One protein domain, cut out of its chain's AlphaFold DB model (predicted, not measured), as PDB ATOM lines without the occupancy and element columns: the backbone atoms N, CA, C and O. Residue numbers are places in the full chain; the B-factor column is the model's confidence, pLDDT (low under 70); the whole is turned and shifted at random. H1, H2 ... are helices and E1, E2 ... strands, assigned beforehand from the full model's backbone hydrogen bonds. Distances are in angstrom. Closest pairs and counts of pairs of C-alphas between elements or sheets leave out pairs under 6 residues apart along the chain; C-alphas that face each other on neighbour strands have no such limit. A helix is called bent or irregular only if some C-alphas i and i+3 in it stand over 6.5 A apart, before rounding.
ATOM      1  N   GLU A   5     148.303 106.707 134.647       89.94
ATOM      2  CA  GLU A   5     148.354 105.250 134.427       89.94
ATOM      3  C   GLU A   5     148.682 104.457 135.708       89.94
ATOM      4  O   GLU A   5     148.448 103.252 135.779       89.94
ATOM      5  N   LEU A   6     149.199 105.136 136.735       89.62
ATOM      6  CA  LEU A   6     149.500 104.592 138.062       89.62
ATOM      7  C   LEU A   6     148.420 104.961 139.100       89.62
ATOM      8  O   LEU A   6     148.623 104.781 140.302       89.62
ATOM      9  N   GLY A   7     147.279 105.498 138.653       90.50
ATOM     10  CA  GLY A   7     146.159 105.889 139.511       90.50
ATOM     11  C   GLY A   7     146.404 107.168 140.316       90.50
ATOM     12  O   GLY A   7     145.720 107.412 141.310       90.50
ATOM     13  N   VAL A   8     147.385 107.987 139.927       92.12
ATOM     14  CA  VAL A   8     147.705 109.259 140.584       92.12
ATOM     15  C   VAL A   8     147.250 110.414 139.698       92.12
ATOM     16  O   VAL A   8     147.768 110.631 138.604       92.12
ATOM     17  N   THR A   9     146.278 111.184 140.190       94.69
ATOM     18  CA  THR A   9     145.883 112.439 139.541       94.69
ATOM     19  C   THR A   9     146.953 113.489 139.809       94.69
ATOM     20  O   THR A   9     147.310 113.722 140.961       94.69
ATOM     21  N   ALA A  10     147.466 114.114 138.751       93.31
ATOM     22  CA  ALA A  10     148.546 115.086 138.834       93.31
ATOM     23  C   ALA A  10     148.252 116.312 137.964       93.31
ATOM     24  O   ALA A  10     147.620 116.203 136.912       93.31
ATOM     25  N   ILE A  11     148.752 117.462 138.406       92.56
ATOM     26  CA  ILE A  11     148.809 118.708 137.639       92.56
ATOM     27  C   ILE A  11     150.264 119.169 137.584       92.56
ATOM     28  O   ILE A  11     151.019 118.922 138.523       92.56
ATOM     29  N   ALA A  12     150.648 119.839 136.502       89.75
ATOM     30  CA  ALA A  12     151.981 120.404 136.335       89.75
ATOM     31  C   ALA A  12     151.853 121.906 136.030       89.75
ATOM     32  O   ALA A  12     151.220 122.261 135.031       89.75
ATOM     33  N   PRO A  13     152.391 122.798 136.882       85.56
ATOM     34  CA  PRO A  13     152.542 124.214 136.551       85.56
ATOM     35  C   PRO A  13     153.440 124.416 135.321       85.56
ATOM     36  O   PRO A  13     154.226 123.544 134.963       85.56
ATOM     37  N   LEU A  14     153.359 125.592 134.690       84.12
ATOM     38  CA  LEU A  14     154.118 125.915 133.470       84.12
ATOM     39  C   LEU A  14     155.643 125.873 133.654       84.12
ATOM     40  O   LEU A  14     156.377 125.700 132.686       84.12
ATOM     41  N   SER A  15     156.123 126.072 134.881       80.50
ATOM     42  CA  SER A  15     157.541 125.973 135.220       80.50
ATOM     43  C   SER A  15     157.703 125.559 136.676       80.50
ATOM     44  O   SER A  15     156.852 125.877 137.502       80.50
ATOM     45  N   GLU A  16     158.843 124.962 137.007       73.31
ATOM     46  CA  GLU A  16     159.224 124.584 138.374       73.31
ATOM     47  C   GLU A  16     159.268 125.758 139.363       73.31
ATOM     48  O   GLU A  16     159.081 125.569 140.564       73.31
ATOM     49  N   ASN A  17     159.480 126.973 138.849       75.25
ATOM     50  CA  ASN A  17     159.526 128.215 139.619       75.25
ATOM     51  C   ASN A  17     158.143 128.815 139.902       75.25
ATOM     52  O   ASN A  17     158.048 129.788 140.659       75.25
ATOM     53  N   GLN A  18     157.097 128.282 139.272       83.25
ATOM     54  CA  GLN A  18     155.723 128.729 139.437       83.25
ATOM     55  C   GLN A  18     154.928 127.669 140.187       83.25
ATOM     56  O   GLN A  18     154.977 126.485 139.872       83.25
ATOM     57  N   PHE A  19     154.152 128.127 141.160       90.56
ATOM     58  CA  PHE A  19     153.122 127.322 141.790       90.56
ATOM     59  C   PHE A  19     151.745 127.804 141.333       90.56
ATOM     60  O   PHE A  19     151.609 128.856 140.704       90.56
ATOM     61  N   ILE A  20     150.722 127.011 141.623       92.38
ATOM     62  CA  ILE A  20     149.331 127.417 141.424       92.38
ATOM     63  C   ILE A  20     148.965 128.572 142.364       92.38
ATOM     64  O   ILE A  20     149.628 128.801 143.374       92.38
ATOM     65  N   THR A  21     147.892 129.296 142.048       93.00
ATOM     66  CA  THR A  21     147.412 130.381 142.912       93.00
ATOM     67  C   THR A  21     146.858 129.839 144.230       93.00
ATOM     68  O   THR A  21     146.358 128.713 144.291       93.00
ATOM     69  N   ASP A  22     146.830 130.670 145.276       92.94
ATOM     70  CA  ASP A  22     146.248 130.298 146.575       92.94
ATOM     71  C   ASP A  22     144.795 129.827 146.457       92.94
ATOM     72  O   ASP A  22     144.391 128.847 147.080       92.94
ATOM     73  N   SER A  23     144.009 130.482 145.598       95.44
ATOM     74  CA  SER A  23     142.621 130.102 145.322       95.44
ATOM     75  C   SER A  23     142.503 128.737 144.639       95.44
ATOM     76  O   SER A  23     141.591 127.966 144.943       95.44
ATOM     77  N   GLN A  24     143.427 128.407 143.731       94.75
ATOM     78  CA  GLN A  24     143.500 127.085 143.113       94.75
ATOM     79  C   GLN A  24     143.921 126.036 144.144       94.75
ATOM     80  O   GLN A  24     143.302 124.975 144.212       94.75
ATOM     81  N   TYR A  25     144.914 126.340 144.980       94.56
ATOM     82  CA  TYR A  25     145.379 125.425 146.016       94.56
ATOM     83  C   TYR A  25     144.294 125.138 147.061       94.56
ATOM     84  O   TYR A  25     144.054 123.976 147.387       94.56
ATOM     85  N   ALA A  26     143.564 126.159 147.518       94.62
ATOM     86  CA  ALA A  26     142.430 125.998 148.428       94.62
ATOM     87  C   ALA A  26     141.362 125.049 147.853       94.62
ATOM     88  O   ALA A  26     140.967 124.089 148.509       94.62
ATOM     89  N   ARG A  27     140.989 125.236 146.580       96.00
ATOM     90  CA  ARG A  27     140.048 124.348 145.873       96.00
ATOM     91  C   ARG A  27     140.547 122.912 145.746       96.00
ATOM     92  O   ARG A  27     139.750 121.978 145.763       96.00
ATOM     93  N   LEU A  28     141.853 122.710 145.575       94.94
ATOM     94  CA  LEU A  28     142.423 121.363 145.552       94.94
ATOM     95  C   LEU A  28     142.357 120.718 146.934       94.94
ATOM     96  O   LEU A  28     142.020 119.540 147.015       94.94
ATOM     97  N   LYS A  29     142.603 121.474 148.009       94.56
ATOM     98  CA  LYS A  29     142.496 120.969 149.387       94.56
ATOM     99  C   LYS A  29     141.080 120.544 149.770       94.56
ATOM    100  O   LYS A  29     140.924 119.604 150.539       94.56
ATOM    101  N   GLU A  30     140.056 121.176 149.203       96.06
ATOM    102  CA  GLU A  30     138.661 120.745 149.382       96.06
ATOM    103  C   GLU A  30     138.376 119.385 148.723       96.06
ATOM    104  O   GLU A  30     137.562 118.610 149.220       96.06
ATOM    105  N   LYS A  31     139.045 119.081 147.603       94.75
ATOM    106  CA  LYS A  31     138.809 117.862 146.809       94.75
ATOM    107  C   LYS A  31     139.713 116.697 147.194       94.75
ATOM    108  O   LYS A  31     139.299 115.542 147.111       94.75
ATOM    109  N   PHE A  32     140.956 116.984 147.562       93.94
ATOM    110  CA  PHE A  32     141.989 115.984 147.792       93.94
ATOM    111  C   PHE A  32     142.448 116.025 149.244       93.94
ATOM    112  O   PHE A  32     143.041 116.997 149.700       93.94
ATOM    113  N   LYS A  33     142.254 114.908 149.951       92.00
ATOM    114  CA  LYS A  33     142.735 114.733 151.330       92.00
ATOM    115  C   LYS A  33     144.265 114.803 151.437       92.00
ATOM    116  O   LYS A  33     144.804 115.195 152.468       92.00
ATOM    117  N   HIS A  34     144.969 114.378 150.388       92.12
ATOM    118  CA  HIS A  34     146.426 114.319 150.353       92.12
ATOM    119  C   HIS A  34     146.939 114.916 149.047       92.12
ATOM    120  O   HIS A  34     146.597 114.435 147.968       92.12
ATOM    121  N   ILE A  35     147.771 115.948 149.166       94.12
ATOM    122  CA  ILE A  35     148.417 116.628 148.045       94.12
ATOM    123  C   ILE A  35     149.924 116.540 148.264       94.12
ATOM    124  O   ILE A  35     150.421 116.792 149.364       94.12
ATOM    125  N   PHE A  36     150.632 116.149 147.211       94.12
ATOM    126  CA  PHE A  36     152.077 115.985 147.217       94.12
ATOM    127  C   PHE A  36     152.694 116.917 146.183       94.12
ATOM    128  O   PHE A  36     152.187 117.038 145.068       94.12
ATOM    129  N   LEU A  37     153.802 117.547 146.558       93.50
ATOM    130  CA  LEU A  37     154.659 118.294 145.657       93.50
ATOM    131  C   LEU A  37     155.741 117.340 145.156       93.50
ATOM    132  O   LEU A  37     156.612 116.961 145.931       93.50
ATOM    133  N   PHE A  38     155.658 116.908 143.899       92.56
ATOM    134  CA  PHE A  38     156.586 115.931 143.334       92.56
ATOM    135  C   PHE A  38     157.506 116.589 142.309       92.56
ATOM    136  O   PHE A  38     157.016 117.112 141.313       92.56
ATOM    137  N   TYR A  39     158.809 116.594 142.588       91.31
ATOM    138  CA  TYR A  39     159.822 117.287 141.792       91.31
ATOM    139  C   TYR A  39     161.012 116.385 141.461       91.31
ATOM    140  O   TYR A  39     161.281 115.379 142.134       91.31
ATOM    141  N   ASP A  40     161.741 116.801 140.431       88.38
ATOM    142  CA  ASP A  40     162.987 116.185 140.004       88.38
ATOM    143  C   ASP A  40     164.097 116.421 141.036       88.38
ATOM    144  O   ASP A  40     163.995 117.223 141.970       88.38
ATOM    145  N   ASN A  41     165.169 115.648 140.907       85.25
ATOM    146  CA  ASN A  41     166.237 115.571 141.905       85.25
ATOM    147  C   ASN A  41     167.437 116.480 141.625       85.25
ATOM    148  O   ASN A  41     168.465 116.382 142.314       85.25
ATOM    149  N   ASP A  42     167.301 117.339 140.622       87.62
ATOM    150  CA  ASP A  42     168.305 118.291 140.192       87.62
ATOM    151  C   ASP A  42     168.258 119.587 141.023       87.62
ATOM    152  O   ASP A  42     167.472 119.749 141.963       87.62
ATOM    153  N   LEU A  43     169.194 120.501 140.755       88.81
ATOM    154  CA  LEU A  43     169.298 121.747 141.519       88.81
ATOM    155  C   LEU A  43     168.056 122.645 141.354       88.81
ATOM    156  O   LEU A  43     167.567 123.129 142.383       88.81
ATOM    157  N   PRO A  44     167.530 122.874 140.132       88.06
ATOM    158  CA  PRO A  44     166.280 123.605 139.937       88.06
ATOM    159  C   PRO A  44     165.103 122.977 140.682       88.06
ATOM    160  O   PRO A  44     164.442 123.681 141.451       88.06
ATOM    161  N   GLY A  45     164.919 121.659 140.568       89.12
ATOM    162  CA  GLY A  45     163.779 120.975 141.150       89.12
ATOM    163  C   GLY A  45     163.788 121.007 142.676       89.12
ATOM    164  O   GLY A  45     162.796 121.374 143.311       89.12
ATOM    165  N   VAL A  46     164.947 120.748 143.291       90.00
ATOM    166  CA  VAL A  46     165.111 120.831 144.752       90.00
ATOM    167  C   VAL A  46     164.957 122.271 145.256       90.00
ATOM    168  O   VAL A  46     164.375 122.499 146.321       90.00
ATOM    169  N   SER A  47     165.466 123.263 144.522       91.56
ATOM    170  CA  SER A  47     165.329 124.677 144.891       91.56
ATOM    171  C   SER A  47     163.868 125.140 144.829       91.56
ATOM    172  O   SER A  47     163.360 125.728 145.792       91.56
ATOM    173  N   GLY A  48     163.169 124.811 143.739       91.75
ATOM    174  CA  GLY A  48     161.752 125.111 143.543       91.75
ATOM    175  C   GLY A  48     160.878 124.457 144.610       91.75
ATOM    176  O   GLY A  48     160.092 125.142 145.271       91.75
ATOM    177  N   ALA A  49     161.097 123.166 144.872       91.94
ATOM    178  CA  ALA A  49     160.375 122.431 145.902       91.94
ATOM    179  C   ALA A  49     160.546 123.056 147.297       91.94
ATOM    180  O   ALA A  49     159.565 123.261 148.013       91.94
ATOM    181  N   ASN A  50     161.773 123.441 147.666       92.12
ATOM    182  CA  ASN A  50     162.039 124.115 148.938       92.12
ATOM    183  C   ASN A  50     161.360 125.485 149.035       92.12
ATOM    184  O   ASN A  50     160.840 125.842 150.093       92.12
ATOM    185  N   LYS A  51     161.365 126.271 147.954       92.50
ATOM    186  CA  LYS A  51     160.708 127.583 147.922       92.50
ATOM    187  C   LYS A  51     159.200 127.449 148.138       92.50
ATOM    188  O   LYS A  51     158.646 128.178 148.956       92.50
ATOM    189  N   ILE A  52     158.565 126.504 147.449       92.75
ATOM    190  CA  ILE A  52     157.124 126.247 147.562       92.75
ATOM    191  C   ILE A  52     156.792 125.703 148.951       92.75
ATOM    192  O   ILE A  52     155.866 126.189 149.587       92.75
ATOM    193  N   HIS A  53     157.575 124.761 149.477       92.56
ATOM    194  CA  HIS A  53     157.333 124.204 150.809       92.56
ATOM    195  C   HIS A  53     157.444 125.253 151.925       92.56
ATOM    196  O   HIS A  53     156.676 125.221 152.879       92.56
ATOM    197  N   LYS A  54     158.341 126.241 151.790       92.94
ATOM    198  CA  LYS A  54     158.400 127.383 152.722       92.94
ATOM    199  C   LYS A  54     157.127 128.234 152.706       92.94
ATOM    200  O   LYS A  54     156.791 128.821 153.728       92.94
ATOM    201  N   GLN A  55     156.450 128.328 151.563       92.06
ATOM    202  CA  GLN A  55     155.189 129.063 151.420       92.06
ATOM    203  C   GLN A  55     153.983 128.227 151.875       92.06
ATOM    204  O   GLN A  55     153.057 128.766 152.474       92.06
ATOM    205  N   TYR A  56     154.025 126.913 151.644       92.25
ATOM    206  CA  TYR A  56     152.955 125.961 151.946       92.25
ATOM    207  C   TYR A  56     153.519 124.766 152.735       92.25
ATOM    208  O   TYR A  56     153.761 123.695 152.166       92.25
ATOM    209  N   PRO A  57     153.771 124.928 154.047       91.12
ATOM    210  CA  PRO A  57     154.421 123.903 154.869       91.12
ATOM    211  C   PRO A  57     153.560 122.648 155.082       91.12
ATOM    212  O   PRO A  57     154.072 121.610 155.495       91.12
ATOM    213  N   ASP A  58     152.260 122.716 154.782       91.38
ATOM    214  CA  ASP A  58     151.336 121.580 154.781       91.38
ATOM    215  C   ASP A  58     151.555 120.623 153.592       91.38
ATOM    216  O   ASP A  58     151.124 119.467 153.650       91.38
ATOM    217  N   LEU A  59     152.242 121.064 152.529       91.81
ATOM    218  CA  LEU A  59     152.568 120.217 151.382       91.81
ATOM    219  C   LEU A  59     153.661 119.203 151.712       91.81
ATOM    220  O   LEU A  59     154.746 119.538 152.189       91.81
ATOM    221  N   LYS A  60     153.400 117.952 151.339       93.19
ATOM    222  CA  LYS A  60     154.363 116.854 151.432       93.19
ATOM    223  C   LYS A  60     155.232 116.836 150.183       93.19
ATOM    224  O   LYS A  60     154.714 116.666 149.082       93.19
ATOM    225  N   VAL A  61     156.537 117.007 150.352       93.19
ATOM    226  CA  VAL A  61     157.487 117.098 149.236       93.19
ATOM    227  C   VAL A  61     158.088 115.732 148.928       93.19
ATOM    228  O   VAL A  61     158.740 115.131 149.769       93.19
ATOM    229  N   VAL A  62     157.915 115.258 147.703       93.31
ATOM    230  CA  VAL A  62     158.557 114.050 147.187       93.31
ATOM    231  C   VAL A  62     159.590 114.476 146.153       93.31
ATOM    232  O   VAL A  62     159.278 115.237 145.242       93.31
ATOM    233  N   ILE A  63     160.813 113.973 146.286       91.31
ATOM    234  CA  ILE A  63     161.891 114.181 145.316       91.31
ATOM    235  C   ILE A  63     162.278 112.824 144.740       91.31
ATOM    236  O   ILE A  63     162.353 111.837 145.478       91.31
ATOM    237  N   LEU A  64     162.519 112.765 143.431       90.94
ATOM    238  CA  LEU A  64     162.985 111.538 142.788       90.94
ATOM    239  C   LEU A  64     164.326 111.073 143.413       90.94
ATOM    240  O   LEU A  64     165.219 111.890 143.636       90.94
ATOM    241  N   PRO A  65     164.535 109.781 143.712       87.06
ATOM    242  CA  PRO A  65     165.808 109.349 144.290       87.06
ATOM    243  C   PRO A  65     166.989 109.572 143.322       87.06
ATOM    244  O   PRO A  65     166.880 109.334 142.115       87.06
ATOM    245  N   ARG A  66     168.118 110.087 143.835       82.25
ATOM    246  CA  ARG A  66     169.304 110.489 143.036       82.25
ATOM    247  C   ARG A  66     170.068 109.322 142.418       82.25
ATOM    248  O   ARG A  66     170.681 109.459 141.364       82.25
ATOM    249  N   ASP A  67     170.021 108.174 143.071       83.31
ATOM    250  CA  ASP A  67     170.649 106.922 142.652       83.31
ATOM    251  C   ASP A  67     170.028 106.322 141.380       83.31
ATOM    252  O   ASP A  67     170.659 105.512 140.704       83.31
ATOM    253  N   THR A  68     168.827 106.766 141.002       80.44
ATOM    254  CA  THR A  68     168.090 106.236 139.844       80.44
ATOM    255  C   THR A  68     168.693 106.614 138.493       80.44
ATOM    256  O   THR A  68     168.419 105.925 137.511       80.44
ATOM    257  N   LYS A  69     169.510 107.682 138.434       83.25
ATOM    258  CA  LYS A  69     170.024 108.317 137.199       83.25
ATOM    259  C   LYS A  69     168.930 108.802 136.233       83.25
ATOM    260  O   LYS A  69     169.217 109.082 135.069       83.25
ATOM    261  N   CYS A  70     167.689 108.896 136.698       85.50
ATOM    262  CA  CYS A  70     166.562 109.377 135.911       85.50
ATOM    263  C   CYS A  70     166.383 110.881 136.100       85.50
ATOM    264  O   CYS A  70     166.646 111.400 137.185       85.50
ATOM    265  N   LYS A  71     165.937 111.557 135.035       81.62
ATOM    266  CA  LYS A  71     165.618 112.987 135.066       81.62
ATOM    267  C   LYS A  71     164.275 113.212 135.746       81.62
ATOM    268  O   LYS A  71     164.220 113.864 136.775       81.62
ATOM    269  N   ASP A  72     163.248 112.555 135.214       87.12
ATOM    270  CA  ASP A  72     161.874 112.640 135.690       87.12
ATOM    271  C   ASP A  72     161.259 111.238 135.902       87.12
ATOM    272  O   ASP A  72     161.860 110.191 135.615       87.12
ATOM    273  N   ILE A  73     160.021 111.199 136.405       89.81
ATOM    274  CA  ILE A  73     159.278 109.944 136.614       89.81
ATOM    275  C   ILE A  73     158.971 109.198 135.310       89.81
ATOM    276  O   ILE A  73     158.828 107.976 135.314       89.81
ATOM    277  N   SER A  74     158.847 109.901 134.185       89.75
ATOM    278  CA  SER A  74     158.588 109.277 132.885       89.75
ATOM    279  C   SER A  74     159.834 108.549 132.382       89.75
ATOM    280  O   SER A  74     159.726 107.457 131.825       89.75
ATOM    281  N   ASP A  75     161.019 109.096 132.627       90.56
ATOM    282  CA  ASP A  75     162.299 108.453 132.350       90.56
ATOM    283  C   ASP A  75     162.552 107.283 133.297       90.56
ATOM    284  O   ASP A  75     162.951 106.208 132.841       90.56
ATOM    285  N   TYR A  76     162.214 107.427 134.584       92.62
ATOM    286  CA  TYR A  76     162.209 106.301 135.522       92.62
ATOM    287  C   TYR A  76     161.324 105.165 135.010       92.62
ATOM    288  O   TYR A  76     161.730 104.002 134.956       92.62
ATOM    289  N   ARG A  77     160.128 105.518 134.544       91.94
ATOM    290  CA  ARG A  77     159.171 104.579 133.984       91.94
ATOM    291  C   ARG A  77     159.689 103.861 132.740       91.94
ATOM    292  O   ARG A  77     159.469 102.657 132.617       91.94
ATOM    293  N   LYS A  78     160.373 104.560 131.833       91.69
ATOM    294  CA  LYS A  78     160.984 103.955 130.636       91.69
ATOM    295  C   LYS A  78     162.136 103.013 130.992       91.69
ATOM    296  O   LYS A  78     162.263 101.964 130.374       91.69
ATOM    297  N   MET A  79     162.957 103.380 131.975       92.88
ATOM    298  CA  MET A  79     164.160 102.628 132.342       92.88
ATOM    299  C   MET A  79     163.854 101.387 133.190       92.88
ATOM    300  O   MET A  79     164.471 100.340 133.010       92.88
ATOM    301  N   TYR A  80     162.900 101.501 134.116       92.75
ATOM    302  CA  TYR A  80     162.633 100.489 135.142       92.75
ATOM    303  C   TYR A  80     161.257  99.813 135.010       92.75
ATOM    304  O   TYR A  80     161.028  98.772 135.628       92.75
ATOM    305  N   GLY A  81     160.359 100.369 134.190       93.75
ATOM    306  CA  GLY A  81     159.063  99.792 133.829       93.75
ATOM    307  C   GLY A  81     157.923  99.999 134.838       93.75
ATOM    308  O   GLY A  81     158.116 100.529 135.937       93.75
ATOM    309  N   TYR A  82     156.721  99.536 134.438       93.44
ATOM    310  CA  TYR A  82     155.761  98.807 135.296       93.44
ATOM    311  C   TYR A  82     155.855  99.026 136.807       93.44
ATOM    312  O   TYR A  82     155.590 100.083 137.389       93.44
ATOM    313  N   GLN A  83     156.230  97.896 137.389       94.38
ATOM    314  CA  GLN A  83     156.192  97.574 138.789       94.38
ATOM    315  C   GLN A  83     157.091  98.484 139.614       94.38
ATOM    316  O   GLN A  83     156.631  99.062 140.587       94.38
ATOM    317  N   LYS A  84     158.328  98.724 139.165       93.75
ATOM    318  CA  LYS A  84     159.277  99.564 139.905       93.75
ATOM    319  C   LYS A  84     158.771 100.993 140.097       93.75
ATOM    320  O   LYS A  84     158.983 101.588 141.147       93.75
ATOM    321  N   THR A  85     158.073 101.541 139.101       93.38
ATOM    322  CA  THR A  85     157.501 102.894 139.205       93.38
ATOM    323  C   THR A  85     156.363 102.928 140.226       93.38
ATOM    324  O   THR A  85     156.263 103.864 141.016       93.38
ATOM    325  N   LEU A  86     155.526 101.887 140.242       94.06
ATOM    326  CA  LEU A  86     154.461 101.741 141.230       94.06
ATOM    327  C   LEU A  86     155.028 101.565 142.649       94.06
ATOM    328  O   LEU A  86     154.555 102.216 143.579       94.06
ATOM    329  N   ASP A  87     156.070 100.749 142.808       94.31
ATOM    330  CA  ASP A  87     156.735 100.512 144.091       94.31
ATOM    331  C   ASP A  87     157.356 101.803 144.645       94.31
ATOM    332  O   ASP A  87     157.217 102.102 145.834       94.31
ATOM    333  N   LEU A  88     157.967 102.621 143.779       92.88
ATOM    334  CA  LEU A  88     158.487 103.942 144.136       92.88
ATOM    335  C   LEU A  88     157.374 104.866 144.662       92.88
ATOM    336  O   LEU A  88     157.519 105.472 145.725       92.88
ATOM    337  N   ILE A  89     156.240 104.939 143.956       92.50
ATOM    338  CA  ILE A  89     155.084 105.747 144.377       92.50
ATOM    339  C   ILE A  89     154.523 105.246 145.712       92.50
ATOM    340  O   ILE A  89     154.223 106.049 146.597       92.50
ATOM    341  N   ASN A  90     154.382 103.933 145.881       92.88
ATOM    342  CA  ASN A  90     153.863 103.344 147.113       92.88
ATOM    343  C   ASN A  90     154.808 103.576 148.293       92.88
ATOM    344  O   ASN A  90     154.351 103.882 149.391       92.88
ATOM    345  N   THR A  91     156.119 103.527 148.060       92.88
ATOM    346  CA  THR A  91     157.128 103.868 149.070       92.88
ATOM    347  C   THR A  91     156.965 105.314 149.540       92.88
ATOM    348  O   THR A  91     156.891 105.563 150.745       92.88
ATOM    349  N   ALA A  92     156.820 106.261 148.608       91.75
ATOM    350  CA  ALA A  92     156.587 107.666 148.941       91.75
ATOM    351  C   ALA A  92     155.263 107.869 149.702       91.75
ATOM    352  O   ALA A  92     155.226 108.584 150.704       91.75
ATOM    353  N   LYS A  93     154.180 107.199 149.281       90.81
ATOM    354  CA  LYS A  93     152.889 107.229 149.989       90.81
ATOM    355  C   LYS A  93     153.033 106.720 151.424       90.81
ATOM    356  O   LYS A  93     152.634 107.421 152.347       90.81
ATOM    357  N   ASN A  94     153.647 105.555 151.617       92.31
ATOM    358  CA  ASN A  94     153.806 104.926 152.930       92.31
ATOM    359  C   ASN A  94     154.697 105.741 153.873       92.31
ATOM    360  O   ASN A  94     154.456 105.768 155.075       92.31
ATOM    361  N   PHE A  95     155.706 106.441 153.345       91.12
ATOM    362  CA  PHE A  95     156.544 107.330 154.148       91.12
ATOM    363  C   PHE A  95     155.725 108.447 154.816       91.12
ATOM    364  O   PHE A  95     155.962 108.786 155.975       91.12
ATOM    365  N   TYR A  96     154.734 108.984 154.098       90.00
ATOM    366  CA  TYR A  96     153.957 110.151 154.513       90.00
ATOM    367  C   TYR A  96     152.568 109.860 155.088       90.00
ATOM    368  O   TYR A  96     151.992 110.746 155.724       90.00
ATOM    369  N   LEU A  97     151.976 108.713 154.766       88.25
ATOM    370  CA  LEU A  97     150.587 108.359 155.084       88.25
ATOM    371  C   LEU A  97     150.490 107.205 156.087       88.25
ATOM    372  O   LEU A  97     149.458 106.541 156.098       88.25
ATOM    373  N   LYS A  98     151.557 106.968 156.864       73.31
ATOM    374  CA  LYS A  98     151.601 105.959 157.932       73.31
ATOM    375  C   LYS A  98     150.307 105.894 158.737       73.31
ATOM    376  O   LYS A  98     149.813 106.978 159.127       73.31
TER     377      LYS A  98
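AT A GLANCE: This is residues 5 to 98 of the 98 residues of the protein "Toprim domain-containing protein" of Methanobrevibacter sp (UniProt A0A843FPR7). Two short parallel strands, E1 and E2, lie side by side in the middle, with H2 over one face and the sharply kinked H3 over the other, where its contact is slight. H1 sits off at one end of the model, and its residues 26 to 31 stick out free; before it, residues 5 to 21 hold no named element. The printed part has 94 residues, mostly helix by class, in the order H1, E1, H2, E2, H3. It is compact and rounded, with a radius of gyration of the C-alphas of 13.5 A and spans of 37 by 27 by 23 A.

IN THESE COORDINATES: Find C-alpha 22 at (146.248, 130.298, 146.575); from there H1 runs to residue 31, 14.5 A. E1 is residues 36 to 39, 9.5 A, and H2 is residues 43 to 55, 18.7 A. E2 is residues 60 to 63, 10.1 A. H3, residues 73 to 96, ends at C-alpha 96, (153.957, 110.151, 154.513), 18.7 A from its first C-alpha; it has a kink of 136 degrees near residue 80 and is irregular, with C-alphas 79 and 82 9.7 A apart.

HOW THE PARTS SIT: Look first at E1 and E2, parallel at 23 degrees: N 37 and O 60 are 2.8 A apart and N 39 and O 62 3.0 A, within hydrogen-bond range. E1, H2 and E2 form a strand-helix-strand unit, two parallel neighbour strands with a helix between, and its crossover is right-handed. The closest C-alphas of E1 and H2 are those of Tyr 39 and Gly 45, 5.4 A; of H2 and E2, Ala 49 and Val 61, 6.9 A. Those of E2 and H3 are Val 62 and Ala 92, 6.9 A, while E1 and H3 are near each other. H1 is apart from H2, E2 and H3, and H2 from H3. Every O i to N i+4 pair is within range in H2, 5 of 6 in H1 and 17 of 20 in H3.

THE WHOLE: The C-alphas of Ser 23 and Met 79 are the two farthest apart, 37.2 A. The printed part has no cut, and no link is long. Its mean pLDDT is 90.5, and no printed residue is under 70.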